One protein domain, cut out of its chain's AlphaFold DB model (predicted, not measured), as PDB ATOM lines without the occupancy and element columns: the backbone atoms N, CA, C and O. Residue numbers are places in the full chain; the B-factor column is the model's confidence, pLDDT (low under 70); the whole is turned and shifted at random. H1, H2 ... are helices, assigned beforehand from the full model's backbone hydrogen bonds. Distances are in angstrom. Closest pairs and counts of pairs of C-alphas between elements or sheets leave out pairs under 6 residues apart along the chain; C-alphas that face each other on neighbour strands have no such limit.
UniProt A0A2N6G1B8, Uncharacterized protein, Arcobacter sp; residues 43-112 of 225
ATOM      1  N   LYS A  43     -31.525   3.624  18.958       47.81
ATOM      2  CA  LYS A  43     -32.013   4.461  20.044       47.81
ATOM      3  C   LYS A  43     -33.222   5.178  19.480       47.81
ATOM      4  O   LYS A  43     -33.057   6.092  18.680       47.81
ATOM      5  N   GLU A  44     -34.412   4.721  19.848       55.09
ATOM      6  CA  GLU A  44     -35.585   5.579  19.788       55.09
ATOM      7  C   GLU A  44     -35.194   6.904  20.452       55.09
ATOM      8  O   GLU A  44     -34.539   6.904  21.504       55.09
ATOM      9  N   GLY A  45     -35.507   8.018  19.787       57.31
ATOM     10  CA  GLY A  45     -35.252   9.351  20.309       57.31
ATOM     11  C   GLY A  45     -35.704   9.460  21.765       57.31
ATOM     12  O   GLY A  45     -36.734   8.906  22.164       57.31
ATOM     13  N   ARG A  46     -34.930  10.152  22.604       63.88
ATOM     14  CA  ARG A  46     -35.257  10.322  24.034       63.88
ATOM     15  C   ARG A  46     -36.634  10.958  24.227       63.88
ATOM     16  O   ARG A  46     -37.254  10.774  25.277       63.88
ATOM     17  N   VAL A  47     -37.097  11.697  23.220       64.38
ATOM     18  CA  VAL A  47     -38.419  12.315  23.170       64.38
ATOM     19  C   VAL A  47     -39.524  11.292  22.928       64.38
ATOM     20  O   VAL A  47     -40.539  11.329  23.626       64.38
ATOM     21  N   LEU A  48     -39.301  10.314  22.048       64.69
ATOM     22  CA  LEU A  48     -40.270   9.255  21.746       64.69
ATOM     23  C   LEU A  48     -40.686   8.461  22.984       64.69
ATOM     24  O   LEU A  48     -41.862   8.139  23.137       64.69
ATOM     25  N   ALA A  49     -39.758   8.224  23.913       64.31
ATOM     26  CA  ALA A  49     -40.036   7.522  25.167       64.31
ATOM     27  C   ALA A  49     -41.067   8.235  26.069       64.31
ATOM     28  O   ALA A  49     -41.574   7.647  27.025       64.31
ATOM     29  N   ASN A  50     -41.371   9.508  25.799       66.81
ATOM     30  CA  ASN A  50     -42.353  10.293  26.542       66.81
ATOM     31  C   ASN A  50     -43.633  10.576  25.748       66.81
ATOM     32  O   ASN A  50     -44.573  11.110  26.332       66.81
ATOM     33  N   ILE A  51     -43.702  10.189  24.471       71.00
ATOM     34  CA  ILE A  51     -44.823  10.556  23.603       71.00
ATOM     35  C   ILE A  51     -46.147   9.928  24.049       71.00
ATOM     36  O   ILE A  51     -47.187  10.571  23.980       71.00
ATOM     37  N   ASP A  52     -46.089   8.720  24.617       70.50
ATOM     38  CA  ASP A  52     -47.256   7.990  25.134       70.50
ATOM     39  C   ASP A  52     -47.887   8.650  26.370       70.50
ATOM     40  O   ASP A  52     -48.974   8.269  26.801       70.50
ATOM     41  N   LYS A  53     -47.211   9.639  26.969       71.12
ATOM     42  CA  LYS A  53     -47.764  10.447  28.065       71.12
ATOM     43  C   LYS A  53     -48.651  11.581  27.552       71.12
ATOM     44  O   LYS A  53     -49.370  12.182  28.349       71.12
ATOM     45  N   TYR A  54     -48.584  11.899  26.261       71.94
ATOM     46  CA  TYR A  54     -49.411  12.923  25.641       71.94
ATOM     47  C   TYR A  54     -50.728  12.307  25.164       71.94
ATOM     48  O   TYR A  54     -50.756  11.229  24.578       71.94
ATOM     49  N   ASN A  55     -51.842  12.990  25.432       70.50
ATOM     50  CA  ASN A  55     -53.178  12.531  25.051       70.50
ATOM     51  C   ASN A  55     -53.468  12.883  23.580       70.50
ATOM     52  O   ASN A  55     -54.292  13.756  23.306       70.50
ATOM     53  N   LEU A  56     -52.723  12.255  22.667       75.06
ATOM     54  CA  LEU A  56     -52.782  12.464  21.216       75.06
ATOM     55  C   LEU A  56     -53.812  11.543  20.557       75.06
ATOM     56  O   LEU A  56     -54.093  10.451  21.059       75.06
ATOM     57  N   TYR A  57     -54.335  11.951  19.400       76.19
ATOM     58  CA  TYR A  57     -55.080  11.034  18.537       76.19
ATOM     59  C   TYR A  57     -54.133   9.997  17.893       76.19
ATOM     60  O   TYR A  57     -52.912  10.172  17.851       76.19
ATOM     61  N   GLU A  58     -54.668   8.861  17.436       76.50
ATOM     62  CA  GLU A  58     -53.856   7.735  16.935       76.50
ATOM     63  C   GLU A  58     -53.051   8.103  15.673       76.50
ATOM     64  O   GLU A  58     -51.889   7.721  15.523       76.50
ATOM     65  N   ASP A  59     -53.646   8.903  14.790       78.88
ATOM     66  CA  ASP A  59     -53.026   9.455  13.586       78.88
ATOM     67  C   ASP A  59     -51.936  10.492  13.902       78.88
ATOM     68  O   ASP A  59     -50.844  10.435  13.327       78.88
ATOM     69  N   GLU A  60     -52.183  11.375  14.869       79.06
ATOM     70  CA  GLU A  60     -51.192  12.338  15.368       79.06
ATOM     71  C   GLU A  60     -50.002  11.645  16.025       79.06
ATOM     72  O   GLU A  60     -48.852  12.009  15.788       79.06
ATOM     73  N   THR A  61     -50.267  10.599  16.812       79.38
ATOM     74  CA  THR A  61     -49.230   9.814  17.492       79.38
ATOM     75  C   THR A  61     -48.238   9.255  16.483       79.38
ATOM     76  O   THR A  61     -47.029   9.314  16.703       79.38
ATOM     77  N   LYS A  62     -48.730   8.733  15.355       84.00
ATOM     78  CA  LYS A  62     -47.866   8.208  14.299       84.00
ATOM     79  C   LYS A  62     -46.989   9.308  13.695       84.00
ATOM     80  O   LYS A  62     -45.777   9.128  13.631       84.00
ATOM     81  N   ARG A  63     -47.579  10.443  13.306       83.06
ATOM     82  CA  ARG A  63     -46.837  11.573  12.719       83.06
ATOM     83  C   ARG A  63     -45.812  12.151  13.682       83.06
ATOM     84  O   ARG A  63     -44.664  12.339  13.309       83.06
ATOM     85  N   PHE A  64     -46.179  12.378  14.939       86.31
ATOM     86  CA  PHE A  64     -45.245  12.946  15.909       86.31
ATOM     87  C   PHE A  64     -44.109  11.966  16.219       86.31
ATOM     88  O   PHE A  64     -42.978  12.395  16.425       86.31
ATOM     89  N   ARG A  65     -44.376  10.650  16.206       84.75
ATOM     90  CA  ARG A  65     -43.320   9.634  16.309       84.75
ATOM     91  C   ARG A  65     -42.361   9.658  15.119       84.75
ATOM     92  O   ARG A  65     -41.178   9.405  15.311       84.75
ATOM     93  N   GLU A  66     -42.861   9.933  13.918       86.56
ATOM     94  CA  GLU A  66     -42.027  10.085  12.720       86.56
ATOM     95  C   GLU A  66     -41.133  11.328  12.834       86.56
ATOM     96  O   GLU A  66     -39.924  11.195  12.681       86.56
ATOM     97  N   ILE A  67     -41.702  12.477  13.220       85.50
ATOM     98  CA  ILE A  67     -40.970  13.745  13.409       85.50
ATOM     99  C   ILE A  67     -39.909  13.639  14.517       85.50
ATOM    100  O   ILE A  67     -38.837  14.217  14.435       85.50
ATOM    101  N   LEU A  68     -40.191  12.911  15.598       84.56
ATOM    102  CA  LEU A  68     -39.295  12.820  16.757       84.56
ATOM    103  C   LEU A  68     -38.316  11.640  16.677       84.56
ATOM    104  O   LEU A  68     -37.640  11.334  17.663       84.56
ATOM    105  N   ALA A  69     -38.246  10.952  15.534       84.62
ATOM    106  CA  ALA A  69     -37.482   9.718  15.383       84.62
ATOM    107  C   ALA A  69     -35.981   9.881  15.667       84.62
ATOM    108  O   ALA A  69     -35.358   8.946  16.178       84.62
ATOM    109  N   ASP A  70     -35.411  11.050  15.376       82.75
ATOM    110  CA  ASP A  70     -33.988  11.360  15.534       82.75
ATOM    111  C   ASP A  70     -33.704  12.500  16.541       82.75
ATOM    112  O   ASP A  70     -32.589  13.030  16.592       82.75
ATOM    113  N   ASP A  71     -34.696  12.851  17.372       79.88
ATOM    114  CA  ASP A  71     -34.673  13.977  18.321       79.88
ATOM    115  C   ASP A  71     -34.403  15.362  17.670       79.88
ATOM    116  O   ASP A  71     -34.065  16.323  18.379       79.88
ATOM    117  N   THR A  72     -34.545  15.488  16.346       86.31
ATOM    118  CA  THR A  72     -34.365  16.732  15.588       86.31
ATOM    119  C   THR A  72     -35.636  17.061  14.811       86.31
ATOM    120  O   THR A  72     -36.231  16.199  14.196       86.31
ATOM    121  N   VAL A  73     -36.061  18.321  14.846       88.25
ATOM    122  CA  VAL A  73     -37.227  18.805  14.103       88.25
ATOM    123  C   VAL A  73     -36.757  19.690  12.961       88.25
ATOM    124  O   VAL A  73     -36.078  20.697  13.190       88.25
ATOM    125  N   SER A  74     -37.129  19.315  11.743       91.56
ATOM    126  CA  SER A  74     -36.905  20.075  10.513       91.56
ATOM    127  C   SER A  74     -38.121  20.917  10.125       91.56
ATOM    128  O   SER A  74     -39.237  20.701  10.605       91.56
ATOM    129  N   LEU A  75     -37.913  21.898   9.246       91.44
ATOM    130  CA  LEU A  75     -39.008  22.717   8.729       91.44
ATOM    131  C   LEU A  75     -39.946  21.876   7.855       91.44
ATOM    132  O   LEU A  75     -41.161  21.989   7.982       91.44
ATOM    133  N   GLU A  76     -39.387  20.980   7.041       91.88
ATOM    134  CA  GLU A  76     -40.136  20.088   6.157       91.88
ATOM    135  C   GLU A  76     -41.105  19.193   6.935       91.88
ATOM    136  O   GLU A  76     -42.217  18.940   6.479       91.88
ATOM    137  N   GLU A  77     -40.703  18.732   8.119       92.38
ATOM    138  CA  GLU A  77     -41.556  17.956   9.020       92.38
ATOM    139  C   GLU A  77     -42.697  18.793   9.595       92.38
ATOM    140  O   GLU A  77     -43.846  18.343   9.605       92.38
ATOM    141  N   ILE A  78     -42.406  20.019  10.033       91.69
ATOM    142  CA  ILE A  78     -43.420  20.937  10.562       91.69
ATOM    143  C   ILE A  78     -44.421  21.347   9.479       91.69
ATOM    144  O   ILE A  78     -45.611  21.437   9.771       91.69
ATOM    145  N   ASP A  79     -43.982  21.506   8.232       91.00
ATOM    146  CA  ASP A  79     -44.846  21.844   7.096       91.00
ATOM    147  C   ASP A  79     -45.859  20.739   6.749       91.00
ATOM    148  O   ASP A  79     -46.858  21.001   6.073       91.00
ATOM    149  N   THR A  80     -45.655  19.505   7.230       91.06
ATOM    150  CA  THR A  80     -46.649  18.426   7.081       91.06
ATOM    151  C   THR A  80     -47.830  18.539   8.044       91.06
ATOM    152  O   THR A  80     -48.841  17.849   7.857       91.06
ATOM    153  N   LEU A  81     -47.710  19.383   9.072       91.44
ATOM    154  CA  LEU A  81     -48.713  19.566  10.111       91.44
ATOM    155  C   LEU A  81     -49.637  20.738   9.765       91.44
ATOM    156  O   LEU A  81     -49.204  21.804   9.329       91.44
ATOM    157  N   SER A  82     -50.933  20.572  10.023       92.56
ATOM    158  CA  SER A  82     -51.843  21.713  10.133       92.56
ATOM    159  C   SER A  82     -51.441  22.611  11.307       92.56
ATOM    160  O   SER A  82     -50.754  22.176  12.231       92.56
ATOM    161  N   TYR A  83     -51.922  23.857  11.320       94.75
ATOM    162  CA  TYR A  83     -51.683  24.779  12.436       94.75
ATOM    163  C   TYR A  83     -52.061  24.163  13.794       94.75
ATOM    164  O   TYR A  83     -51.296  24.244  14.751       94.75
ATOM    165  N   GLU A  84     -53.210  23.491  13.868       91.94
ATOM    166  CA  GLU A  84     -53.695  22.868  15.101       91.94
ATOM    167  C   GLU A  84     -52.848  21.659  15.533       91.94
ATOM    168  O   GLU A  84     -52.567  21.497  16.724       91.94
ATOM    169  N   GLU A  85     -52.400  20.828  14.585       91.25
ATOM    170  CA  GLU A  85     -51.458  19.734  14.865       91.25
ATOM    171  C   GLU A  85     -50.103  20.286  15.329       91.25
ATOM    172  O   GLU A  85     -49.570  19.829  16.338       91.25
ATOM    173  N   ALA A  86     -49.569  21.308  14.654       92.81
ATOM    174  CA  ALA A  86     -48.310  21.951  15.021       92.81
ATOM    175  C   ALA A  86     -48.402  22.602  16.414       92.81
ATOM    176  O   ALA A  86     -47.502  22.443  17.240       92.81
ATOM    177  N   LYS A  87     -49.520  23.264  16.732       91.56
ATOM    178  CA  LYS A  87     -49.777  23.848  18.057       91.56
ATOM    179  C   LYS A  87     -49.788  22.794  19.157       91.56
ATOM    180  O   LYS A  87     -49.166  22.996  20.203       91.56
ATOM    181  N   ARG A  88     -50.435  21.649  18.923       87.94
ATOM    182  CA  ARG A  88     -50.383  20.512  19.854       87.94
ATOM    183  C   ARG A  88     -48.966  19.965  19.980       87.94
ATOM    184  O   ARG A  88     -48.482  19.851  21.106       87.94
ATOM    185  N   PHE A  89     -48.284  19.723  18.862       88.00
ATOM    186  CA  PHE A  89     -46.899  19.252  18.820       88.00
ATOM    187  C   PHE A  89     -45.979  20.108  19.699       88.00
ATOM    188  O   PHE A  89     -45.386  19.610  20.659       88.00
ATOM    189  N   PHE A  90     -45.925  21.419  19.452       86.56
ATOM    190  CA  PHE A  90     -45.057  22.318  20.211       86.56
ATOM    191  C   PHE A  90     -45.476  22.462  21.677       86.56
ATOM    192  O   PHE A  90     -44.612  22.568  22.546       86.56
ATOM    193  N   SER A  91     -46.774  22.396  21.994       82.81
ATOM    194  CA  SER A  91     -47.241  22.445  23.389       82.81
ATOM    195  C   SER A  91     -46.759  21.258  24.231       82.81
ATOM    196  O   SER A  91     -46.528  21.396  25.432       82.81
ATOM    197  N   HIS A  92     -46.576  20.098  23.598       78.12
ATOM    198  CA  HIS A  92     -46.024  18.909  24.237       78.12
ATOM    199  C   HIS A  92     -44.505  18.978  24.355       78.12
ATOM    200  O   HIS A  92     -43.944  18.477  25.336       78.12
ATOM    201  N   MET A  93     -43.858  19.647  23.398       75.44
ATOM    202  CA  MET A  93     -42.414  19.815  23.410       75.44
ATOM    203  C   MET A  93     -41.903  20.875  24.378       75.44
ATOM    204  O   MET A  93     -40.810  20.719  24.925       75.44
ATOM    205  N   TYR A  94     -42.709  21.900  24.652       70.81
ATOM    206  CA  TYR A  94     -42.371  22.994  25.558       70.81
ATOM    207  C   TYR A  94     -43.375  23.059  26.712       70.81
ATOM    208  O   TYR A  94     -44.324  23.850  26.673       70.81
ATOM    209  N   PRO A  95     -43.191  22.227  27.755       65.88
ATOM    210  CA  PRO A  95     -44.028  22.300  28.938       65.88
ATOM    211  C   PRO A  95     -43.972  23.696  29.560       65.88
ATOM    212  O   PRO A  95     -42.929  24.345  29.577       65.88
ATOM    213  N   LYS A  96     -45.099  24.147  30.114       64.62
ATOM    214  CA  LYS A  96     -45.235  25.509  30.651       64.62
ATOM    215  C   LYS A  96     -44.591  25.708  32.027       64.62
ATOM    216  O   LYS A  96     -44.437  26.849  32.453       64.62
ATOM    217  N   ASP A  97     -44.242  24.637  32.736       70.06
ATOM    218  CA  ASP A  97     -43.654  24.702  34.073       70.06
ATOM    219  C   ASP A  97     -42.176  24.282  34.081       70.06
ATOM    220  O   ASP A  97     -41.755  23.362  33.379       70.06
ATOM    221  N   MET A  98     -41.377  24.962  34.910       65.69
ATOM    222  CA  MET A  98     -39.925  24.754  34.991       65.69
ATOM    223  C   MET A  98     -39.546  23.325  35.391       65.69
ATOM    224  O   MET A  98     -38.506  22.824  34.968       65.69
ATOM    225  N   GLU A  99     -40.369  22.657  36.200       72.06
ATOM    226  CA  GLU A  99     -40.107  21.284  36.624       72.06
ATOM    227  C   GLU A  99     -40.227  20.310  35.446       72.06
ATOM    228  O   GLU A  99     -39.364  19.446  35.269       72.06
ATOM    229  N   SER A 100     -41.252  20.477  34.615       67.25
ATOM    230  CA  SER A 100     -41.446  19.710  33.392       67.25
ATOM    231  C   SER A 100     -40.394  20.047  32.340       67.25
ATOM    232  O   SER A 100     -39.844  19.121  31.753       67.25
ATOM    233  N   ILE A 101     -40.020  21.322  32.152       67.44
ATOM    234  CA  ILE A 101     -38.937  21.715  31.222       67.44
ATOM    235  C   ILE A 101     -37.634  20.984  31.565       67.44
ATOM    236  O   ILE A 101     -36.989  20.420  30.687       67.44
ATOM    237  N   MET A 102     -37.266  20.935  32.850       66.00
ATOM    238  CA  MET A 102     -36.038  20.272  33.311       66.00
ATOM    239  C   MET A 102     -36.065  18.745  33.154       66.00
ATOM    240  O   MET A 102     -35.010  18.107  33.166       66.00
ATOM    241  N   LYS A 103     -37.256  18.148  33.047       68.00
ATOM    242  CA  LYS A 103     -37.458  16.702  32.874       68.00
ATOM    243  C   LYS A 103     -37.731  16.314  31.422       68.00
ATOM    244  O   LYS A 103     -37.643  15.127  31.098       68.00
ATOM    245  N   SER A 104     -38.055  17.281  30.568       64.94
ATOM    246  CA  SER A 104     -38.329  17.044  29.163       64.94
ATOM    247  C   SER A 104     -37.035  16.803  28.386       64.94
ATOM    248  O   SER A 104     -36.043  17.514  28.566       64.94
ATOM    249  N   PRO A 105     -37.015  15.796  27.506       66.69
ATOM    250  CA  PRO A 105     -35.916  15.614  26.575       66.69
ATOM    251  C   PRO A 105     -35.829  16.822  25.633       66.69
ATOM    252  O   PRO A 105     -36.838  17.303  25.123       66.69
ATOM    253  N   LEU A 106     -34.607  17.317  25.423       67.25
ATOM    254  CA  LEU A 106     -34.345  18.436  24.524       67.25
ATOM    255  C   LEU A 106     -34.550  17.986  23.076       67.25
ATOM    256  O   LEU A 106     -33.780  17.160  22.584       67.25
ATOM    257  N   VAL A 107     -35.542  18.563  22.403       73.62
ATOM    258  CA  VAL A 107     -35.644  18.523  20.942       73.62
ATOM    259  C   VAL A 107     -34.691  19.552  20.367       73.62
ATOM    260  O   VAL A 107     -34.645  20.699  20.820       73.62
ATOM    261  N   LYS A 108     -33.917  19.137  19.370       79.69
ATOM    262  CA  LYS A 108     -33.122  20.061  18.570       79.69
ATOM    263  C   LYS A 108     -33.960  20.546  17.404       79.69
ATOM    264  O   LYS A 108     -34.715  19.779  16.824       79.69
ATOM    265  N   TYR A 109     -33.775  21.796  17.027       82.75
ATOM    266  CA  TYR A 109     -34.192  22.242  15.710       82.75
ATOM    267  C   TYR A 109     -33.039  22.020  14.736       82.75
ATOM    268  O   TYR A 109     -31.878  22.251  15.093       82.75
ATOM    269  N   GLY A 110     -33.361  21.520  13.549       81.88
ATOM    270  CA  GLY A 110     -32.409  21.346  12.462       81.88
ATOM    271  C   GLY A 110     -32.031  22.679  11.816       81.88
ATOM    272  O   GLY A 110     -31.989  23.735  12.460       81.88
ATOM    273  N   ASP A 111     -31.774  22.634  10.514       83.38
ATOM    274  CA  ASP A 111     -31.623  23.849   9.719       83.38
ATOM    275  C   ASP A 111     -32.914  24.693   9.804       83.38
ATOM    276  O   ASP A 111     -34.009  24.163   9.992       83.38
ATOM    277  N   ASN A 112     -32.792  26.023   9.728       85.38
ATOM    278  CA  ASN A 112     -33.896  26.975   9.953       85.38
ATOM    279  C   ASN A 112     -34.474  26.993  11.387       85.38
ATOM    280  O   ASN A 112     -35.620  27.394  11.595       85.38
TER     281      ASN A 112
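Overview. This is residues 43 to 112 of the 225 residues of an uncharacterized protein of Arcobacter sp (UniProt A0A2N6G1B8). Two longer helices, H4 and H2, come near each other at a steep angle, with the short H1 and H3 near H2 and H3 also near H4. H5 is set off from the other helices, and the stretch after it runs back to pair briefly, at residues 108 to 109, with residues 72 to 73 between H2 and H3. The 70 printed residues hold five named helices, H1 to H5 in chain order, and no named strand; the class is all helix. The whole is compact, with a radius of gyration of the C-alphas of 11.5 A, and rounded, spanning 30 by 27 by 24 A.

Arrangement. H4, residues 83 to 93, is close to but not clearly touching H2, residues 58 to 67; their closest C-alphas, of Phe 89 and Phe 64, are 7.1 A apart. They run the same way at a steep tilt of 67 degrees. H3, residues 75 to 78, is close but not clearly touching H4, with the closest C-alphas, of Ile 78 and Ala 86, 6.7 A apart. H3 is likewise close but not clearly touching H2, with the closest C-alphas, of Glu 77 and Ile 67, 6.1 A apart. H1, residues 48 to 51, only just touches H2, with 3 pairs of C-alphas within 8 A, the closest being Leu 48 and Arg 65 at 6.2 A. H1 and H4 are only just apart, their closest C-alphas at 8.5 A. H5, residues 98 to 103, is apart from H1, H2, H3 and H4. In H2, H4 and H5 every O i to N i+4 pair is within hydrogen-bond range; H1 and H3 are too short for such a pair.

Along the chain. H4 measures 15.2 A from C-alpha 83 to C-alpha 93, H2 14.6 A and H5 8.7 A. H1 begins at C-alpha 48 (-40.270, 9.255, 21.746), and H5 ends at C-alpha 103 (-37.458, 16.702, 32.874).

Size, cuts and confidence. The C-alphas farthest apart, of Glu 76 and Glu 99, are 30.5 A apart. The printed part has no cut and no long link. The pLDDT is under 70 at residues 43 to 50, 95 to 96, 98 and 100 to 106.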